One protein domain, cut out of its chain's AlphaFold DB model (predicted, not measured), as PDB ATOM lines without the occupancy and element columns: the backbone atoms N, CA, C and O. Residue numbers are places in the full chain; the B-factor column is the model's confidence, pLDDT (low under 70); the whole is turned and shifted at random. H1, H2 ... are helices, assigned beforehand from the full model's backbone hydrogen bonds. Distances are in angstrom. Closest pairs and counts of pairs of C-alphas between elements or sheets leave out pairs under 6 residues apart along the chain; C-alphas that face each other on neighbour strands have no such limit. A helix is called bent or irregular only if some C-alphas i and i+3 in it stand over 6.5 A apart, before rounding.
ATOM      1  N   ASN A  45     202.527 190.278 142.379       46.84
ATOM      2  CA  ASN A  45     201.829 189.381 141.468       46.84
ATOM      3  C   ASN A  45     200.741 188.591 142.219       46.84
ATOM      4  O   ASN A  45     201.066 187.828 143.132       46.84
ATOM      5  N   THR A  46     199.466 188.783 141.878       43.72
ATOM      6  CA  THR A  46     198.333 188.147 142.574       43.72
ATOM      7  C   THR A  46     198.471 186.623 142.617       43.72
ATOM      8  O   THR A  46     198.020 186.009 143.576       43.72
ATOM      9  N   LEU A  47     199.189 186.025 141.659       40.56
ATOM     10  CA  LEU A  47     199.576 184.607 141.632       40.56
ATOM     11  C   LEU A  47     200.588 184.219 142.731       40.56
ATOM     12  O   LEU A  47     200.459 183.164 143.341       40.56
ATOM     13  N   SER A  48     201.532 185.096 143.081       42.25
ATOM     14  CA  SER A  48     202.550 184.846 144.122       42.25
ATOM     15  C   SER A  48     202.024 184.914 145.563       42.25
ATOM     16  O   SER A  48     202.701 184.473 146.487       42.25
ATOM     17  N   CYS A  49     200.812 185.443 145.776       41.91
ATOM     18  CA  CYS A  49     200.112 185.338 147.062       41.91
ATOM     19  C   CYS A  49     199.379 183.994 147.236       41.91
ATOM     20  O   CYS A  49     199.006 183.659 148.363       41.91
ATOM     21  N   PHE A  50     199.168 183.241 146.148       39.50
ATOM     22  CA  PHE A  50     198.501 181.936 146.161       39.50
ATOM     23  C   PHE A  50     199.461 180.759 145.940       39.50
ATOM     24  O   PHE A  50     199.181 179.680 146.461       39.50
ATOM     25  N   ASP A  51     200.605 180.962 145.282       35.88
ATOM     26  CA  ASP A  51     201.636 179.930 145.149       35.88
ATOM     27  C   ASP A  51     202.530 179.875 146.391       35.88
ATOM     28  O   ASP A  51     203.538 180.570 146.520       35.88
ATOM     29  N   VAL A  52     202.130 179.016 147.330       44.66
ATOM     30  CA  VAL A  52     202.945 178.600 148.475       44.66
ATOM     31  C   VAL A  52     203.360 177.148 148.269       44.66
ATOM     32  O   VAL A  52     202.821 176.231 148.886       44.66
ATOM     33  N   GLU A  53     204.359 176.935 147.419       38.22
ATOM     34  CA  GLU A  53     205.265 175.809 147.627       38.22
ATOM     35  C   GLU A  53     206.141 176.165 148.842       38.22
ATOM     36  O   GLU A  53     206.846 177.170 148.829       38.22
ATOM     37  N   ASN A  54     206.090 175.355 149.905       37.03
ATOM     38  CA  ASN A  54     206.941 175.417 151.113       37.03
ATOM     39  C   ASN A  54     206.467 176.228 152.330       37.03
ATOM     40  O   ASN A  54     207.279 176.889 152.977       37.03
ATOM     41  N   GLY A  55     205.196 176.114 152.731       39.50
ATOM     42  CA  GLY A  55     204.796 176.293 154.143       39.50
ATOM     43  C   GLY A  55     205.084 177.659 154.789       39.50
ATOM     44  O   GLY A  55     204.959 177.802 156.006       39.50
ATOM     45  N   MET A  56     205.456 178.673 154.006       42.22
ATOM     46  CA  MET A  56     205.626 180.037 154.483       42.22
ATOM     47  C   MET A  56     204.270 180.734 154.493       42.22
ATOM     48  O   MET A  56     203.577 180.796 153.483       42.22
ATOM     49  N   LEU A  57     203.907 181.223 155.681       48.72
ATOM     50  CA  LEU A  57     202.832 182.168 155.990       48.72
ATOM     51  C   LEU A  57     202.212 182.858 154.760       48.72
ATOM     52  O   LEU A  57     202.709 183.883 154.291       48.72
ATOM     53  N   GLN A  58     201.088 182.314 154.285       58.84
ATOM     54  CA  GLN A  58     200.211 182.991 153.330       58.84
ATOM     55  C   GLN A  58     199.835 184.390 153.861       58.84
ATOM     56  O   GLN A  58     199.668 184.592 155.065       58.84
ATOM     57  N   SER A  59     199.713 185.352 152.947       65.19
ATOM     58  CA  SER A  59     199.489 186.780 153.212       65.19
ATOM     59  C   SER A  59     198.369 187.060 154.232       65.19
ATOM     60  O   SER A  59     197.236 186.595 154.079       65.19
ATOM     61  N   PHE A  60     198.671 187.865 155.260       73.56
ATOM     62  CA  PHE A  60     197.687 188.389 156.222       73.56
ATOM     63  C   PHE A  60     197.107 189.748 155.796       73.56
ATOM     64  O   PHE A  60     196.357 190.370 156.549       73.56
ATOM     65  N   TYR A  61     197.440 190.239 154.599       71.94
ATOM     66  CA  TYR A  61     197.028 191.574 154.161       71.94
ATOM     67  C   TYR A  61     195.520 191.706 153.989       71.94
ATOM     68  O   TYR A  61     194.971 192.741 154.345       71.94
ATOM     69  N   ASP A  62     194.830 190.651 153.565       73.38
ATOM     70  CA  ASP A  62     193.368 190.647 153.489       73.38
ATOM     71  C   ASP A  62     192.718 190.934 154.860       73.38
ATOM     72  O   ASP A  62     191.783 191.732 154.967       73.38
ATOM     73  N   LEU A  63     193.255 190.342 155.935       76.06
ATOM     74  CA  LEU A  63     192.832 190.640 157.307       76.06
ATOM     75  C   LEU A  63     193.199 192.059 157.719       76.06
ATOM     76  O   LEU A  63     192.416 192.724 158.403       76.06
ATOM     77  N   LEU A  64     194.394 192.510 157.337       76.62
ATOM     78  CA  LEU A  64     194.840 193.865 157.611       76.62
ATOM     79  C   LEU A  64     193.871 194.868 156.982       76.62
ATOM     80  O   LEU A  64     193.404 195.740 157.698       76.62
ATOM     81  N   PHE A  65     193.494 194.704 155.711       74.69
ATOM     82  CA  PHE A  65     192.530 195.565 155.021       74.69
ATOM     83  C   PHE A  65     191.134 195.494 155.646       74.69
ATOM     84  O   PHE A  65     190.526 196.534 155.899       74.69
ATOM     85  N   LEU A  66     190.653 194.295 155.986       77.50
ATOM     86  CA  LEU A  66     189.368 194.107 156.668       77.50
ATOM     87  C   LEU A  66     189.296 194.847 158.012       77.50
ATOM     88  O   LEU A  66     188.256 195.388 158.399       77.50
ATOM     89  N   THR A  67     190.395 194.813 158.760       76.56
ATOM     90  CA  THR A  67     190.487 195.416 160.090       76.56
ATOM     91  C   THR A  67     191.065 196.824 160.047       76.56
ATOM     92  O   THR A  67     191.115 197.478 161.082       76.56
ATOM     93  N   PHE A  68     191.447 197.335 158.874       71.19
ATOM     94  CA  PHE A  68     192.273 198.530 158.767       71.19
ATOM     95  C   PHE A  68     191.583 199.750 159.376       71.19
ATOM     96  O   PHE A  68     192.067 200.338 160.344       71.19
ATOM     97  N   THR A  69     190.422 200.113 158.833       66.94
ATOM     98  CA  THR A  69     189.718 201.356 159.169       66.94
ATOM     99  C   THR A  69     189.431 201.482 160.672       66.94
ATOM    100  O   THR A  69     189.749 202.521 161.259       66.94
ATOM    101  N   PRO A  70     188.907 200.448 161.363       65.50
ATOM    102  CA  PRO A  70     188.614 200.560 162.790       65.50
ATOM    103  C   PRO A  70     189.832 200.301 163.697       65.50
ATOM    104  O   PRO A  70     189.776 200.626 164.884       65.50
ATOM    105  N   PHE A  71     190.914 199.706 163.181       68.81
ATOM    106  CA  PHE A  71     192.107 199.364 163.966       68.81
ATOM    107  C   PHE A  71     193.157 200.473 163.935       68.81
ATOM    108  O   PHE A  71     193.681 200.854 164.982       68.81
ATOM    109  N   PHE A  72     193.397 201.083 162.775       64.81
ATOM    110  CA  PHE A  72     194.387 202.148 162.623       64.81
ATOM    111  C   PHE A  72     193.957 203.486 163.221       64.81
ATOM    112  O   PHE A  72     194.814 204.292 163.583       64.81
ATOM    113  N   THR A  73     192.659 203.734 163.408       62.66
ATOM    114  CA  THR A  73     192.184 204.895 164.185       62.66
ATOM    115  C   THR A  73     192.683 204.861 165.634       62.66
ATOM    116  O   THR A  73     192.893 205.917 166.223       62.66
ATOM    117  N   LYS A  74     192.963 203.669 166.181       61.19
ATOM    118  CA  LYS A  74     193.468 203.472 167.549       61.19
ATOM    119  C   LYS A  74     194.993 203.499 167.668       61.19
ATOM    120  O   LYS A  74     195.500 203.631 168.777       61.19
ATOM    121  N   PHE A  75     195.715 203.382 166.556       59.41
ATOM    122  CA  PHE A  75     197.173 203.456 166.532       59.41
ATOM    123  C   PHE A  75     197.652 204.903 166.470       59.41
ATOM    124  O   PHE A  75     197.126 205.715 165.706       59.41
ATOM    125  N   TRP A  76     198.679 205.231 167.243       52.41
ATOM    126  CA  TRP A  76     199.440 206.462 167.067       52.41
ATOM    127  C   TRP A  76     200.733 206.095 166.352       52.41
ATOM    128  O   TRP A  76     201.476 205.243 166.835       52.41
ATOM    129  N   PHE A  77     200.997 206.707 165.197       52.75
ATOM    130  CA  PHE A  77     202.316 206.598 164.587       52.75
ATOM    131  C   PHE A  77     203.284 207.318 165.523       52.75
ATOM    132  O   PHE A  77     203.177 208.530 165.720       52.75
ATOM    133  N   SER A  78     204.177 206.573 166.177       42.22
ATOM    134  CA  SER A  78     205.183 207.188 167.036       42.22
ATOM    135  C   SER A  78     206.041 208.122 166.189       42.22
ATOM    136  O   SER A  78     206.589 207.711 165.167       42.22
ATOM    137  N   HIS A  79     206.163 209.382 166.613       38.03
ATOM    138  CA  HIS A  79     207.135 210.302 166.035       38.03
ATOM    139  C   HIS A  79     208.528 209.665 166.028       38.03
ATOM    140  O   HIS A  79     208.908 208.988 166.981       38.03
ATOM    141  N   ALA A  80     209.268 209.932 164.951       38.59
ATOM    142  CA  ALA A  80     210.514 209.324 164.470       38.59
ATOM    143  C   ALA A  80     211.733 209.250 165.432       38.59
ATOM    144  O   ALA A  80     212.863 209.109 164.966       38.59
ATOM    145  N   LYS A  81     211.544 209.375 166.752       37.91
ATOM    146  CA  LYS A  81     212.592 209.333 167.781       37.91
ATOM    147  C   LYS A  81     212.630 208.034 168.602       37.91
ATOM    148  O   LYS A  81     213.574 207.867 169.367       37.91
ATOM    149  N   SER A  82     211.667 207.119 168.462       40.41
ATOM    150  CA  SER A  82     211.770 205.767 169.034       40.41
ATOM    151  C   SER A  82     212.435 204.814 168.032       40.41
ATOM    152  O   SER A  82     212.312 204.978 166.821       40.41
ATOM    153  N   LEU A  83     213.172 203.826 168.544       36.22
ATOM    154  CA  LEU A  83     214.025 202.884 167.802       36.22
ATOM    155  C   LEU A  83     213.309 202.010 166.745       36.22
ATOM    156  O   LEU A  83     213.986 201.300 166.003       36.22
ATOM    157  N   ASP A  84     211.988 202.125 166.602       44.03
ATOM    158  CA  ASP A  84     211.172 201.402 165.626       44.03
ATOM    159  C   ASP A  84     210.521 202.359 164.623       44.03
ATOM    160  O   ASP A  84     209.311 202.557 164.589       44.03
ATOM    161  N   ALA A  85     211.346 202.944 163.758       51.28
ATOM    162  CA  ALA A  85     210.902 203.624 162.544       51.28
ATOM    163  C   ALA A  85     210.454 202.592 161.484       51.28
ATOM    164  O   ALA A  85     211.132 202.361 160.477       51.28
ATOM    165  N   TRP A  86     209.351 201.889 161.756       51.34
ATOM    166  CA  TRP A  86     208.692 200.963 160.826       51.34
ATOM    167  C   TRP A  86     208.307 201.647 159.504       51.34
ATOM    168  O   TRP A  86     208.419 201.037 158.442       51.34
ATOM    169  N   ASP A  87     207.998 202.944 159.555       49.56
ATOM    170  CA  ASP A  87     207.805 203.854 158.419       49.56
ATOM    171  C   ASP A  87     209.037 203.950 157.498       49.56
ATOM    172  O   ASP A  87     208.900 204.028 156.278       49.56
ATOM    173  N   LYS A  88     210.258 203.869 158.044       50.00
ATOM    174  CA  LYS A  88     211.509 203.929 157.263       50.00
ATOM    175  C   LYS A  88     211.923 202.596 156.634       50.00
ATOM    176  O   LYS A  88     212.834 202.579 155.808       50.00
ATOM    177  N   LYS A  89     211.307 201.473 157.025       53.03
ATOM    178  CA  LYS A  89     211.700 200.111 156.597       53.03
ATOM    179  C   LYS A  89     210.661 199.404 155.722       53.03
ATOM    180  O   LYS A  89     210.825 198.215 155.437       53.03
ATOM    181  N   MET A  90     209.637 200.111 155.247       56.38
ATOM    182  CA  MET A  90     208.619 199.559 154.348       56.38
ATOM    183  C   MET A  90     209.126 199.349 152.924       56.38
ATOM    184  O   MET A  90     208.856 200.115 152.007       56.38
ATOM    185  N   GLY A  91     209.870 198.263 152.742       55.41
ATOM    186  CA  GLY A  91     210.174 197.698 151.432       55.41
ATOM    187  C   GLY A  91     209.352 196.443 151.142       55.41
ATOM    188  O   GLY A  91     208.754 195.850 152.039       55.41
ATOM    189  N   ILE A  92     209.416 195.968 149.898       57.44
ATOM    190  CA  ILE A  92     208.778 194.721 149.433       57.44
ATOM    191  C   ILE A  92     209.088 193.541 150.370       57.44
ATOM    192  O   ILE A  92     208.190 192.800 150.740       57.44
ATOM    193  N   ASN A  93     210.328 193.412 150.856       59.69
ATOM    194  CA  ASN A  93     210.715 192.356 151.804       59.69
ATOM    195  C   ASN A  93     210.031 192.459 153.176       59.69
ATOM    196  O   ASN A  93     209.835 191.443 153.844       59.69
ATOM    197  N   TYR A  94     209.709 193.672 153.625       63.16
ATOM    198  CA  TYR A  94     208.965 193.897 154.864       63.16
ATOM    199  C   TYR A  94     207.516 193.444 154.701       63.16
ATOM    200  O   TYR A  94     206.950 192.819 155.602       63.16
ATOM    201  N   ILE A  95     206.964 193.712 153.516       64.31
ATOM    202  CA  ILE A  95     205.595 193.374 153.156       64.31
ATOM    203  C   ILE A  95     205.460 191.861 152.923       64.31
ATOM    204  O   ILE A  95     204.649 191.218 153.574       64.31
ATOM    205  N   ASN A  96     206.361 191.242 152.154       63.69
ATOM    206  CA  ASN A  96     206.401 189.787 151.932       63.69
ATOM    207  C   ASN A  96     206.461 188.968 153.232       63.69
ATOM    208  O   ASN A  96     206.029 187.822 153.272       63.69
ATOM    209  N   LYS A  97     207.009 189.541 154.310       67.75
ATOM    210  CA  LYS A  97     207.118 188.882 155.619       67.75
ATOM    211  C   LYS A  97     205.923 189.141 156.542       67.75
ATOM    212  O   LYS A  97     205.994 188.776 157.712       67.75
ATOM    213  N   ASN A  98     204.862 189.795 156.064       71.62
ATOM    214  CA  ASN A  98     203.697 190.209 156.855       71.62
ATOM    215  C   ASN A  98     204.061 191.017 158.121       71.62
ATOM    216  O   ASN A  98     203.291 191.039 159.083       71.62
ATOM    217  N   ARG A  99     205.236 191.672 158.155       71.38
ATOM    218  CA  ARG A  99     205.800 192.235 159.399       71.38
ATOM    219  C   ARG A  99     204.902 193.279 160.026       71.38
ATOM    220  O   ARG A  99     204.688 193.239 161.228       71.38
ATOM    221  N   ILE A 100     204.317 194.139 159.200       72.31
ATOM    222  CA  ILE A 100     203.394 195.167 159.670       72.31
ATOM    223  C   ILE A 100     202.161 194.561 160.350       72.31
ATOM    224  O   ILE A 100     201.747 195.016 161.408       72.31
ATOM    225  N   CYS A 101     201.595 193.496 159.776       75.12
ATOM    226  CA  CYS A 101     200.421 192.839 160.333       75.12
ATOM    227  C   CYS A 101     200.770 192.169 161.668       75.12
ATOM    228  O   CYS A 101     200.047 192.329 162.648       75.12
ATOM    229  N   LEU A 102     201.922 191.493 161.722       80.12
ATOM    230  CA  LEU A 102     202.439 190.885 162.945       80.12
ATOM    231  C   LEU A 102     202.664 191.941 164.031       80.12
ATOM    232  O   LEU A 102     202.064 191.849 165.094       80.12
ATOM    233  N   GLU A 103     203.457 192.974 163.764       77.31
ATOM    234  CA  GLU A 103     203.773 194.029 164.735       77.31
ATOM    235  C   GLU A 103     202.517 194.674 165.307       77.31
ATOM    236  O   GLU A 103     202.392 194.824 166.523       77.31
ATOM    237  N   MET A 104     201.540 194.976 164.453       75.75
ATOM    238  CA  MET A 104     200.315 195.604 164.915       75.75
ATOM    239  C   MET A 104     199.507 194.724 165.868       75.75
ATOM    240  O   MET A 104     198.986 195.200 166.881       75.75
ATOM    241  N   VAL A 105     199.375 193.440 165.539       82.94
ATOM    242  CA  VAL A 105     198.606 192.504 166.359       82.94
ATOM    243  C   VAL A 105     199.352 192.150 167.641       82.94
ATOM    244  O   VAL A 105     198.718 192.022 168.684       82.94
ATOM    245  N   PHE A 106     200.681 192.067 167.597       83.62
ATOM    246  CA  PHE A 106     201.514 191.851 168.780       83.62
ATOM    247  C   PHE A 106     201.454 193.033 169.752       83.62
ATOM    248  O   PHE A 106     201.374 192.822 170.960       83.62
ATOM    249  N   GLN A 107     201.455 194.269 169.250       82.81
ATOM    250  CA  GLN A 107     201.379 195.458 170.101       82.81
ATOM    251  C   GLN A 107     199.973 195.678 170.678       82.81
ATOM    252  O   GLN A 107     199.832 196.165 171.799       82.81
ATOM    253  N   HIS A 108     198.917 195.321 169.936       83.75
ATOM    254  CA  HIS A 108     197.539 195.609 170.341       83.75
ATOM    255  C   HIS A 108     196.562 194.435 170.117       83.75
ATOM    256  O   HIS A 108     195.534 194.604 169.444       83.75
ATOM    257  N   PRO A 109     196.794 193.261 170.736       87.75
ATOM    258  CA  PRO A 109     196.023 192.046 170.459       87.75
ATOM    259  C   PRO A 109     194.540 192.180 170.831       87.75
ATOM    260  O   PRO A 109     193.653 191.816 170.056       87.75
ATOM    261  N   LYS A 110     194.241 192.806 171.974       89.25
ATOM    262  CA  LYS A 110     192.863 193.074 172.419       89.25
ATOM    263  C   LYS A 110     192.097 193.978 171.451       89.25
ATOM    264  O   LYS A 110     190.925 193.739 171.148       89.25
ATOM    265  N   SER A 111     192.757 195.024 170.952       86.44
ATOM    266  CA  SER A 111     192.159 195.934 169.974       86.44
ATOM    267  C   SER A 111     191.929 195.230 168.642       86.44
ATOM    268  O   SER A 111     190.862 195.426 168.064       86.44
ATOM    269  N   PHE A 112     192.864 194.382 168.198       87.88
ATOM    270  CA  PHE A 112     192.719 193.596 166.974       87.88
ATOM    271  C   PHE A 112     191.495 192.689 167.067       87.88
ATOM    272  O   PHE A 112     190.609 192.770 166.222       87.88
ATOM    273  N   LYS A 113     191.381 191.916 168.154       91.00
ATOM    274  CA  LYS A 113     190.235 191.034 168.412       91.00
ATOM    275  C   LYS A 113     188.901 191.785 168.377       91.00
ATOM    276  O   LYS A 113     187.953 191.354 167.723       91.00
ATOM    277  N   SER A 114     188.831 192.934 169.052       90.31
ATOM    278  CA  SER A 114     187.627 193.773 169.071       90.31
ATOM    279  C   SER A 114     187.264 194.309 167.684       90.31
ATOM    280  O   SER A 114     186.084 194.345 167.337       90.31
ATOM    281  N   VAL A 115     188.255 194.733 166.899       88.00
ATOM    282  CA  VAL A 115     188.022 195.260 165.551       88.00
ATOM    283  C   VAL A 115     187.628 194.153 164.587       88.00
ATOM    284  O   VAL A 115     186.647 194.320 163.874       88.00
ATOM    285  N   LEU A 116     188.317 193.013 164.617       90.25
ATOM    286  CA  LEU A 116     187.989 191.846 163.806       90.25
ATOM    287  C   LEU A 116     186.529 191.437 164.001       90.25
ATOM    288  O   LEU A 116     185.801 191.291 163.023       90.25
ATOM    289  N   LYS A 117     186.073 191.346 165.258       91.19
ATOM    290  CA  LYS A 117     184.672 191.051 165.579       91.19
ATOM    291  C   LYS A 117     183.713 192.049 164.922       91.19
ATOM    292  O   LYS A 117     182.789 191.629 164.233       91.19
ATOM    293  N   LYS A 118     183.966 193.355 165.065       88.31
ATOM    294  CA  LYS A 118     183.135 194.404 164.445       88.31
ATOM    295  C   LYS A 118     183.128 194.323 162.919       88.31
ATOM    296  O   LYS A 118     182.073 194.477 162.313       88.31
ATOM    297  N   SER A 119     184.279 194.075 162.296       86.12
ATOM    298  CA  SER A 119     184.372 193.923 160.842       86.12
ATOM    299  C   SER A 119     183.570 192.712 160.353       86.12
ATOM    300  O   SER A 119     182.859 192.821 159.357       86.12
ATOM    301  N   ILE A 120     183.607 191.584 161.075       86.62
ATOM    302  CA  ILE A 120     182.752 190.428 160.767       86.62
ATOM    303  C   ILE A 120     181.275 190.778 160.943       86.62
ATOM    304  O   ILE A 120     180.478 190.522 160.047       86.62
ATOM    305  N   GLU A 121     180.895 191.411 162.051       87.00
ATOM    306  CA  GLU A 121     179.508 191.832 162.269       87.00
ATOM    307  C   GLU A 121     178.994 192.728 161.135       87.00
ATOM    308  O   GLU A 121     177.851 192.566 160.711       87.00
ATOM    309  N   MET A 122     179.839 193.622 160.609       83.81
ATOM    310  CA  MET A 122     179.515 194.458 159.453       83.81
ATOM    311  C   MET A 122     179.282 193.637 158.185       83.81
ATOM    312  O   MET A 122     178.294 193.899 157.506       83.81
ATOM    313  N   ILE A 123     180.114 192.628 157.892       80.19
ATOM    314  CA  ILE A 123     179.913 191.734 156.737       80.19
ATOM    315  C   ILE A 123     178.529 191.079 156.799       80.19
ATOM    316  O   ILE A 123     177.801 191.084 155.810       80.19
ATOM    317  N   PHE A 124     178.136 190.574 157.972       78.62
ATOM    318  CA  PHE A 124     176.832 189.931 158.153       78.62
ATOM    319  C   PHE A 124     175.648 190.905 158.249       78.62
ATOM    320  O   PHE A 124     174.499 190.480 158.152       78.62
ATOM    321  N   ASN A 125     175.915 192.197 158.440       74.19
ATOM    322  CA  ASN A 125     174.905 193.255 158.429       74.19
ATOM    323  C   ASN A 125     174.738 193.907 157.044       74.19
ATOM    324  O   ASN A 125     173.851 194.748 156.880       74.19
ATOM    325  N   LEU A 126     175.576 193.571 156.055       62.09
ATOM    326  CA  LEU A 126     175.387 194.049 154.686       62.09
ATOM    327  C   LEU A 126     174.016 193.593 154.169       62.09
ATOM    328  O   LEU A 126     173.564 192.492 154.475       62.09
ATOM    329  N   LYS A 127     173.364 194.433 153.350       54.31
ATOM    330  CA  LYS A 127     172.061 194.168 152.701       54.31
ATOM    331  C   LYS A 127     172.132 193.053 151.638       54.31
ATOM    332  O   LYS A 127     171.485 193.150 150.603       54.31
ATOM    333  N   ILE A 128     172.950 192.026 151.850       59.56
ATOM    334  CA  ILE A 128     173.014 190.830 151.020       59.56
ATOM    335  C   ILE A 128     172.047 189.828 151.662       59.56
ATOM    336  O   ILE A 128     172.357 189.309 152.737       59.56
ATOM    337  N   PRO A 129     170.882 189.547 151.049       59.84
ATOM    338  CA  PRO A 129     169.831 188.731 151.662       59.84
ATOM    339  C   PRO A 129     170.331 187.360 152.132       59.84
ATOM    340  O   PRO A 129     170.016 186.946 153.242       59.84
ATOM    341  N   LYS A 130     171.215 186.723 151.347       64.88
ATOM    342  CA  LYS A 130     171.863 185.455 151.710       64.88
ATOM    343  C   LYS A 130     172.599 185.526 153.047       64.88
ATOM    344  O   LYS A 130     172.537 184.580 153.814       64.88
ATOM    345  N   VAL A 131     173.306 186.620 153.343       63.78
ATOM    346  CA  VAL A 131     174.153 186.703 154.545       63.78
ATOM    347  C   VAL A 131     173.313 186.935 155.809       63.78
ATOM    348  O   VAL A 131     173.653 186.442 156.886       63.78
ATOM    349  N   ALA A 132     172.173 187.616 155.666       62.41
ATOM    350  CA  ALA A 132     171.249 187.891 156.761       62.41
ATOM    351  C   ALA A 132     170.643 186.615 157.376       62.41
ATOM    352  O   ALA A 132     170.350 186.613 158.571       62.41
ATOM    353  N   GLU A 133     170.520 185.531 156.600       71.38
ATOM    354  CA  GLU A 133     170.011 184.222 157.045       71.38
ATOM    355  C   GLU A 133     171.004 183.467 157.951       71.38
ATOM    356  O   GLU A 133     170.616 182.595 158.729       71.38
ATOM    357  N   TYR A 134     172.285 183.850 157.949       80.12
ATOM    358  CA  TYR A 134     173.347 183.183 158.708       80.12
ATOM    359  C   TYR A 134     173.599 183.796 160.102       80.12
ATOM    360  O   TYR A 134     174.728 183.776 160.593       80.12
ATOM    361  N   GLN A 135     172.573 184.318 160.793       81.62
ATOM    362  CA  GLN A 135     172.749 184.927 162.131       81.62
ATOM    363  C   GLN A 135     173.356 183.965 163.164       81.62
ATOM    364  O   GLN A 135     174.167 184.376 163.994       81.62
ATOM    365  N   LYS A 136     173.000 182.676 163.107       85.50
ATOM    366  CA  LYS A 136     173.576 181.665 164.005       85.50
ATOM    367  C   LYS A 136     175.084 181.512 163.777       85.50
ATOM    368  O   LYS A 136     175.860 181.582 164.725       85.50
ATOM    369  N   LEU A 137     175.493 181.408 162.514       86.75
ATOM    370  CA  LEU A 137     176.897 181.324 162.113       86.75
ATOM    371  C   LEU A 137     177.669 182.600 162.484       86.75
ATOM    372  O   LEU A 137     178.782 182.514 162.997       86.75
ATOM    373  N   LYS A 138     177.065 183.784 162.305       89.00
ATOM    374  CA  LYS A 138     177.623 185.059 162.785       89.00
ATOM    375  C   LYS A 138     177.932 185.001 164.282       89.00
ATOM    376  O   LYS A 138     179.027 185.394 164.682       89.00
ATOM    377  N   SER A 139     176.986 184.525 165.096       89.75
ATOM    378  CA  SER A 139     177.166 184.400 166.549       89.75
ATOM    379  C   SER A 139     178.308 183.445 166.889       89.75
ATOM    380  O   SER A 139     179.187 183.801 167.668       89.75
ATOM    381  N   GLU A 140     178.345 182.269 166.259       91.56
ATOM    382  CA  GLU A 140     179.395 181.269 166.479       91.56
ATOM    383  C   GLU A 140     180.786 181.809 166.117       91.56
ATOM    384  O   GLU A 140     181.725 181.685 166.905       91.56
ATOM    385  N   ILE A 141     180.915 182.484 164.971       91.19
ATOM    386  CA  ILE A 141     182.167 183.130 164.557       91.19
ATOM    387  C   ILE A 141     182.568 184.224 165.555       91.19
ATOM    388  O   ILE A 141     183.725 184.307 165.966       91.19
ATOM    389  N   CYS A 142     181.621 185.057 165.989       92.31
ATOM    390  CA  CYS A 142     181.875 186.107 166.974       92.31
ATOM    391  C   CYS A 142     182.342 185.548 168.326       92.31
ATOM    392  O   CYS A 142     183.208 186.148 168.976       92.31
ATOM    393  N   ASP A 143     181.805 184.407 168.749       93.56
ATOM    394  CA  ASP A 143     182.215 183.718 169.971       93.56
ATOM    395  C   ASP A 143     183.611 183.112 169.833       93.56
ATOM    396  O   ASP A 143     184.434 183.246 170.742       93.56
ATOM    397  N   GLN A 144     183.922 182.507 168.682       93.56
ATOM    398  CA  GLN A 144     185.267 182.016 168.383       93.56
ATOM    399  C   GLN A 144     186.295 183.150 168.385       93.56
ATOM    400  O   GLN A 144     187.342 183.015 169.018       93.56
ATOM    401  N   ILE A 145     185.972 184.294 167.767       92.88
ATOM    402  CA  ILE A 145     186.822 185.490 167.802       92.88
ATOM    403  C   ILE A 145     187.028 185.951 169.245       92.88
ATOM    404  O   ILE A 145     188.149 186.257 169.634       92.88
ATOM    405  N   SER A 146     185.976 185.970 170.066       92.50
ATOM    406  CA  SER A 146     186.055 186.420 171.465       92.50
ATOM    407  C   SER A 146     186.988 185.539 172.316       92.50
ATOM    408  O   SER A 146     187.652 186.052 173.222       92.50
ATOM    409  N   LYS A 147     187.086 184.245 171.974       93.94
ATOM    410  CA  LYS A 147     187.953 183.232 172.601       93.94
ATOM    411  C   LYS A 147     189.382 183.189 172.042       93.94
ATOM    412  O   LYS A 147     190.157 182.330 172.453       93.94
ATOM    413  N   LEU A 148     189.746 184.070 171.106       93.62
ATOM    414  CA  LEU A 148     191.125 184.151 170.627       93.62
ATOM    415  C   LEU A 148     192.073 184.533 171.769       93.62
ATOM    416  O   LEU A 148     191.788 185.449 172.552       93.62
ATOM    417  N   ASP A 149     193.192 183.812 171.830       91.38
ATOM    418  CA  ASP A 149     194.217 183.963 172.854       91.38
ATOM    419  C   ASP A 149     195.060 185.217 172.594       91.38
ATOM    420  O   ASP A 149     195.858 185.274 171.659       91.38
ATOM    421  N   GLU A 150     194.872 186.229 173.440       91.25
ATOM    422  CA  GLU A 150     195.615 187.490 173.372       91.25
ATOM    423  C   GLU A 150     197.098 187.316 173.742       91.25
ATOM    424  O   GLU A 150     197.910 188.146 173.340       91.25
ATOM    425  N   GLN A 151     197.456 186.245 174.467       91.56
ATOM    426  CA  GLN A 151     198.838 185.923 174.845       91.56
ATOM    427  C   GLN A 151     199.599 185.202 173.727       91.56
ATOM    428  O   GLN A 151     200.827 185.135 173.757       91.56
ATOM    429  N   ASN A 152     198.890 184.716 172.702       90.44
ATOM    430  CA  ASN A 152     199.484 184.131 171.505       90.44
ATOM    431  C   ASN A 152     199.004 184.858 170.231       90.44
ATOM    432  O   ASN A 152     198.179 184.332 169.473       90.44
ATOM    433  N   PRO A 153     199.537 186.067 169.952       85.94
ATOM    434  CA  PRO A 153     199.126 186.886 168.812       85.94
ATOM    435  C   PRO A 153     199.309 186.198 167.452       85.94
ATOM    436  O   PRO A 153     198.535 186.438 166.525       85.94
ATOM    437  N   LEU A 154     200.305 185.316 167.331       86.88
ATOM    438  CA  LEU A 154     200.558 184.562 166.106       86.88
ATOM    439  C   LEU A 154     199.448 183.537 165.838       86.88
ATOM    440  O   LEU A 154     198.888 183.503 164.743       86.88
ATOM    441  N   LEU A 155     199.079 182.738 166.846       88.50
ATOM    442  CA  LEU A 155     197.956 181.803 166.734       88.50
ATOM    443  C   LEU A 155     196.633 182.540 166.497       88.50
ATOM    444  O   LEU A 155     195.785 182.073 165.737       88.50
ATOM    445  N   MET A 156     196.466 183.705 167.126       90.38
ATOM    446  CA  MET A 156     195.313 184.568 166.900       90.38
ATOM    447  C   MET A 156     195.214 185.018 165.437       90.38
ATOM    448  O   MET A 156     194.127 184.948 164.862       90.38
ATOM    449  N   LEU A 157     196.327 185.427 164.822       88.00
ATOM    450  CA  LEU A 157     196.383 185.803 163.406       88.00
ATOM    451  C   LEU A 157     196.021 184.643 162.476       88.00
ATOM    452  O   LEU A 157     195.226 184.834 161.556       88.00
ATOM    453  N   PHE A 158     196.535 183.439 162.737       87.88
ATOM    454  CA  PHE A 158     196.177 182.251 161.959       87.88
ATOM    455  C   PHE A 158     194.676 181.947 162.034       87.88
ATOM    456  O   PHE A 158     194.015 181.860 161.004       87.88
ATOM    457  N   LYS A 159     194.099 181.902 163.239       90.19
ATOM    458  CA  LYS A 159     192.659 181.644 163.408       90.19
ATOM    459  C   LYS A 159     191.783 182.741 162.804       90.19
ATOM    460  O   LYS A 159     190.739 182.451 162.220       90.19
ATOM    461  N   ALA A 160     192.194 184.003 162.936       89.75
ATOM    462  CA  ALA A 160     191.511 185.124 162.299       89.75
ATOM    463  C   ALA A 160     191.497 184.957 160.776       89.75
ATOM    464  O   ALA A 160     190.475 185.198 160.134       89.75
ATOM    465  N   ARG A 161     192.617 184.501 160.211       87.06
ATOM    466  CA  ARG A 161     192.783 184.315 158.773       87.06
ATOM    467  C   ARG A 161     191.870 183.217 158.268       87.06
ATOM    468  O   ARG A 161     191.113 183.467 157.338       87.06
ATOM    469  N   ASP A 162     191.892 182.062 158.921       86.19
ATOM    470  CA  ASP A 162     191.048 180.923 158.559       86.19
ATOM    471  C   ASP A 162     189.564 181.304 158.608       86.19
ATOM    472  O   ASP A 162     188.804 181.003 157.688       86.19
ATOM    473  N   THR A 163     189.172 182.067 159.633       87.62
ATOM    474  CA  THR A 163     187.817 182.618 159.771       87.62
ATOM    475  C   THR A 163     187.447 183.512 158.585       87.62
ATOM    476  O   THR A 163     186.379 183.359 157.991       87.62
ATOM    477  N   TYR A 164     188.320 184.451 158.217       84.31
ATOM    478  CA  TYR A 164     188.059 185.355 157.099       84.31
ATOM    479  C   TYR A 164     188.045 184.626 155.753       84.31
ATOM    480  O   TYR A 164     187.161 184.877 154.934       84.31
ATOM    481  N   SER A 165     188.973 183.695 155.528       82.06
ATOM    482  CA  SER A 165     188.994 182.851 154.334       82.06
ATOM    483  C   SER A 165     187.705 182.045 154.213       82.06
ATOM    484  O   SER A 165     187.106 182.040 153.140       82.06
ATOM    485  N   PHE A 166     187.220 181.445 155.303       83.94
ATOM    486  CA  PHE A 166     185.932 180.755 155.315       83.94
ATOM    487  C   PHE A 166     184.788 181.679 154.867       83.94
ATOM    488  O   PHE A 166     184.062 181.355 153.930       83.94
ATOM    489  N   ILE A 167     184.670 182.871 155.458       81.19
ATOM    490  CA  ILE A 167     183.628 183.840 155.083       81.19
ATOM    491  C   ILE A 167     183.756 184.237 153.606       81.19
ATOM    492  O   ILE A 167     182.773 184.232 152.866       81.19
ATOM    493  N   ARG A 168     184.972 184.544 153.149       78.06
ATOM    494  CA  ARG A 168     185.230 184.964 151.769       78.06
ATOM    495  C   ARG A 168     184.857 183.879 150.757       78.06
ATOM    496  O   ARG A 168     184.216 184.193 149.760       78.06
ATOM    497  N   TYR A 169     185.244 182.626 150.997       76.38
ATOM    498  CA  TYR A 169     185.010 181.529 150.055       76.38
ATOM    499  C   TYR A 169     183.586 180.980 150.098       76.38
ATOM    500  O   TYR A 169     183.057 180.640 149.046       76.38
ATOM    501  N   TYR A 170     182.980 180.883 151.281       72.06
ATOM    502  CA  TYR A 170     181.703 180.186 151.449       72.06
ATOM    503  C   TYR A 170     180.495 181.117 151.546       72.06
ATOM    504  O   TYR A 170     179.388 180.687 151.238       72.06
ATOM    505  N   LEU A 171     180.679 182.377 151.958       71.88
ATOM    506  CA  LEU A 171     179.567 183.321 152.129       71.88
ATOM    507  C   LEU A 171     179.553 184.436 151.082       71.88
ATOM    508  O   LEU A 171     178.478 184.918 150.735       71.88
ATOM    509  N   LEU A 172     180.724 184.856 150.594       68.88
ATOM    510  CA  LEU A 172     180.851 185.994 149.672       68.88
ATOM    511  C   LEU A 172     181.172 185.602 148.225       68.88
ATOM    512  O   LEU A 172     181.125 186.459 147.347       68.88
ATOM    513  N   LYS A 173     181.512 184.337 147.961       64.94
ATOM    514  CA  LYS A 173     181.742 183.850 146.600       64.94
ATOM    515  C   LYS A 173     180.395 183.459 145.989       64.94
ATOM    516  O   LYS A 173     179.728 182.563 146.503       64.94
TER     517      LYS A 173
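This is residues 45 to 173 of the 176 residues of an uncharacterized protein of Vavraia culicis (isolate floridensis) (UniProt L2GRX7). Three helices, H5, H7 and H8, lie side by side in a loosely joined up-and-down bundle, each running against the one before it. H1 crosses H5, H4 packs on H8 near one end, and short H2 and H3 lie away from the bundle. The printed part has 129 residues with eight named helices, H1 to H8 in order, and no named strand: all helix. The whole is compact, with a radius of gyration of the C-alphas of 15.8 A and spans of 50 by 34 by 27 A.

Start at H1, residues 61 to 72, whose residues 66 to 71 alone touch H5, residues 109 to 125, about perpendicular at 77 degrees; the closest C-alphas, Thr 67 and Leu 116, are 5.7 A apart. H4, residues 99 to 107, touches H8, residues 153 to 171, with H8's residues 153 to 157 alone, closest at C-alphas 106 and 153, 5.5 A apart. H5 touches H7, residues 135 to 146, at a shallow tilt of 8 degrees, opposite ways, closest at C-alphas 117 and 142, 5.8 A apart. H8 is close to but not clearly touching H5 and H7. Every O i to N i+4 pair is within hydrogen-bond range in H4, H5, H7 and H8, and 6 of 8 in H1.

Find C-alpha 61 at (197.028, 191.574, 154.161), where H1 begins; it is irregular, with C-alphas 66 and 69 7.7 A apart. Pass H2, residues 86 to 89, and H3, residues 92 to 96. H5 spans 24.3 A, and H6, residues 129 to 132, touches it only at the corner. H8 spans 26.0 A to C-alpha 171 at (179.567, 183.321, 152.129).

C-alphas 81 and 133 are farthest apart, 50.6 A. The printed part has no cut; H1 to H2 is a long link. Look for pLDDT under 70 at residues 45 to 59, 69 to 97, 126 to 132 and 172 to 173.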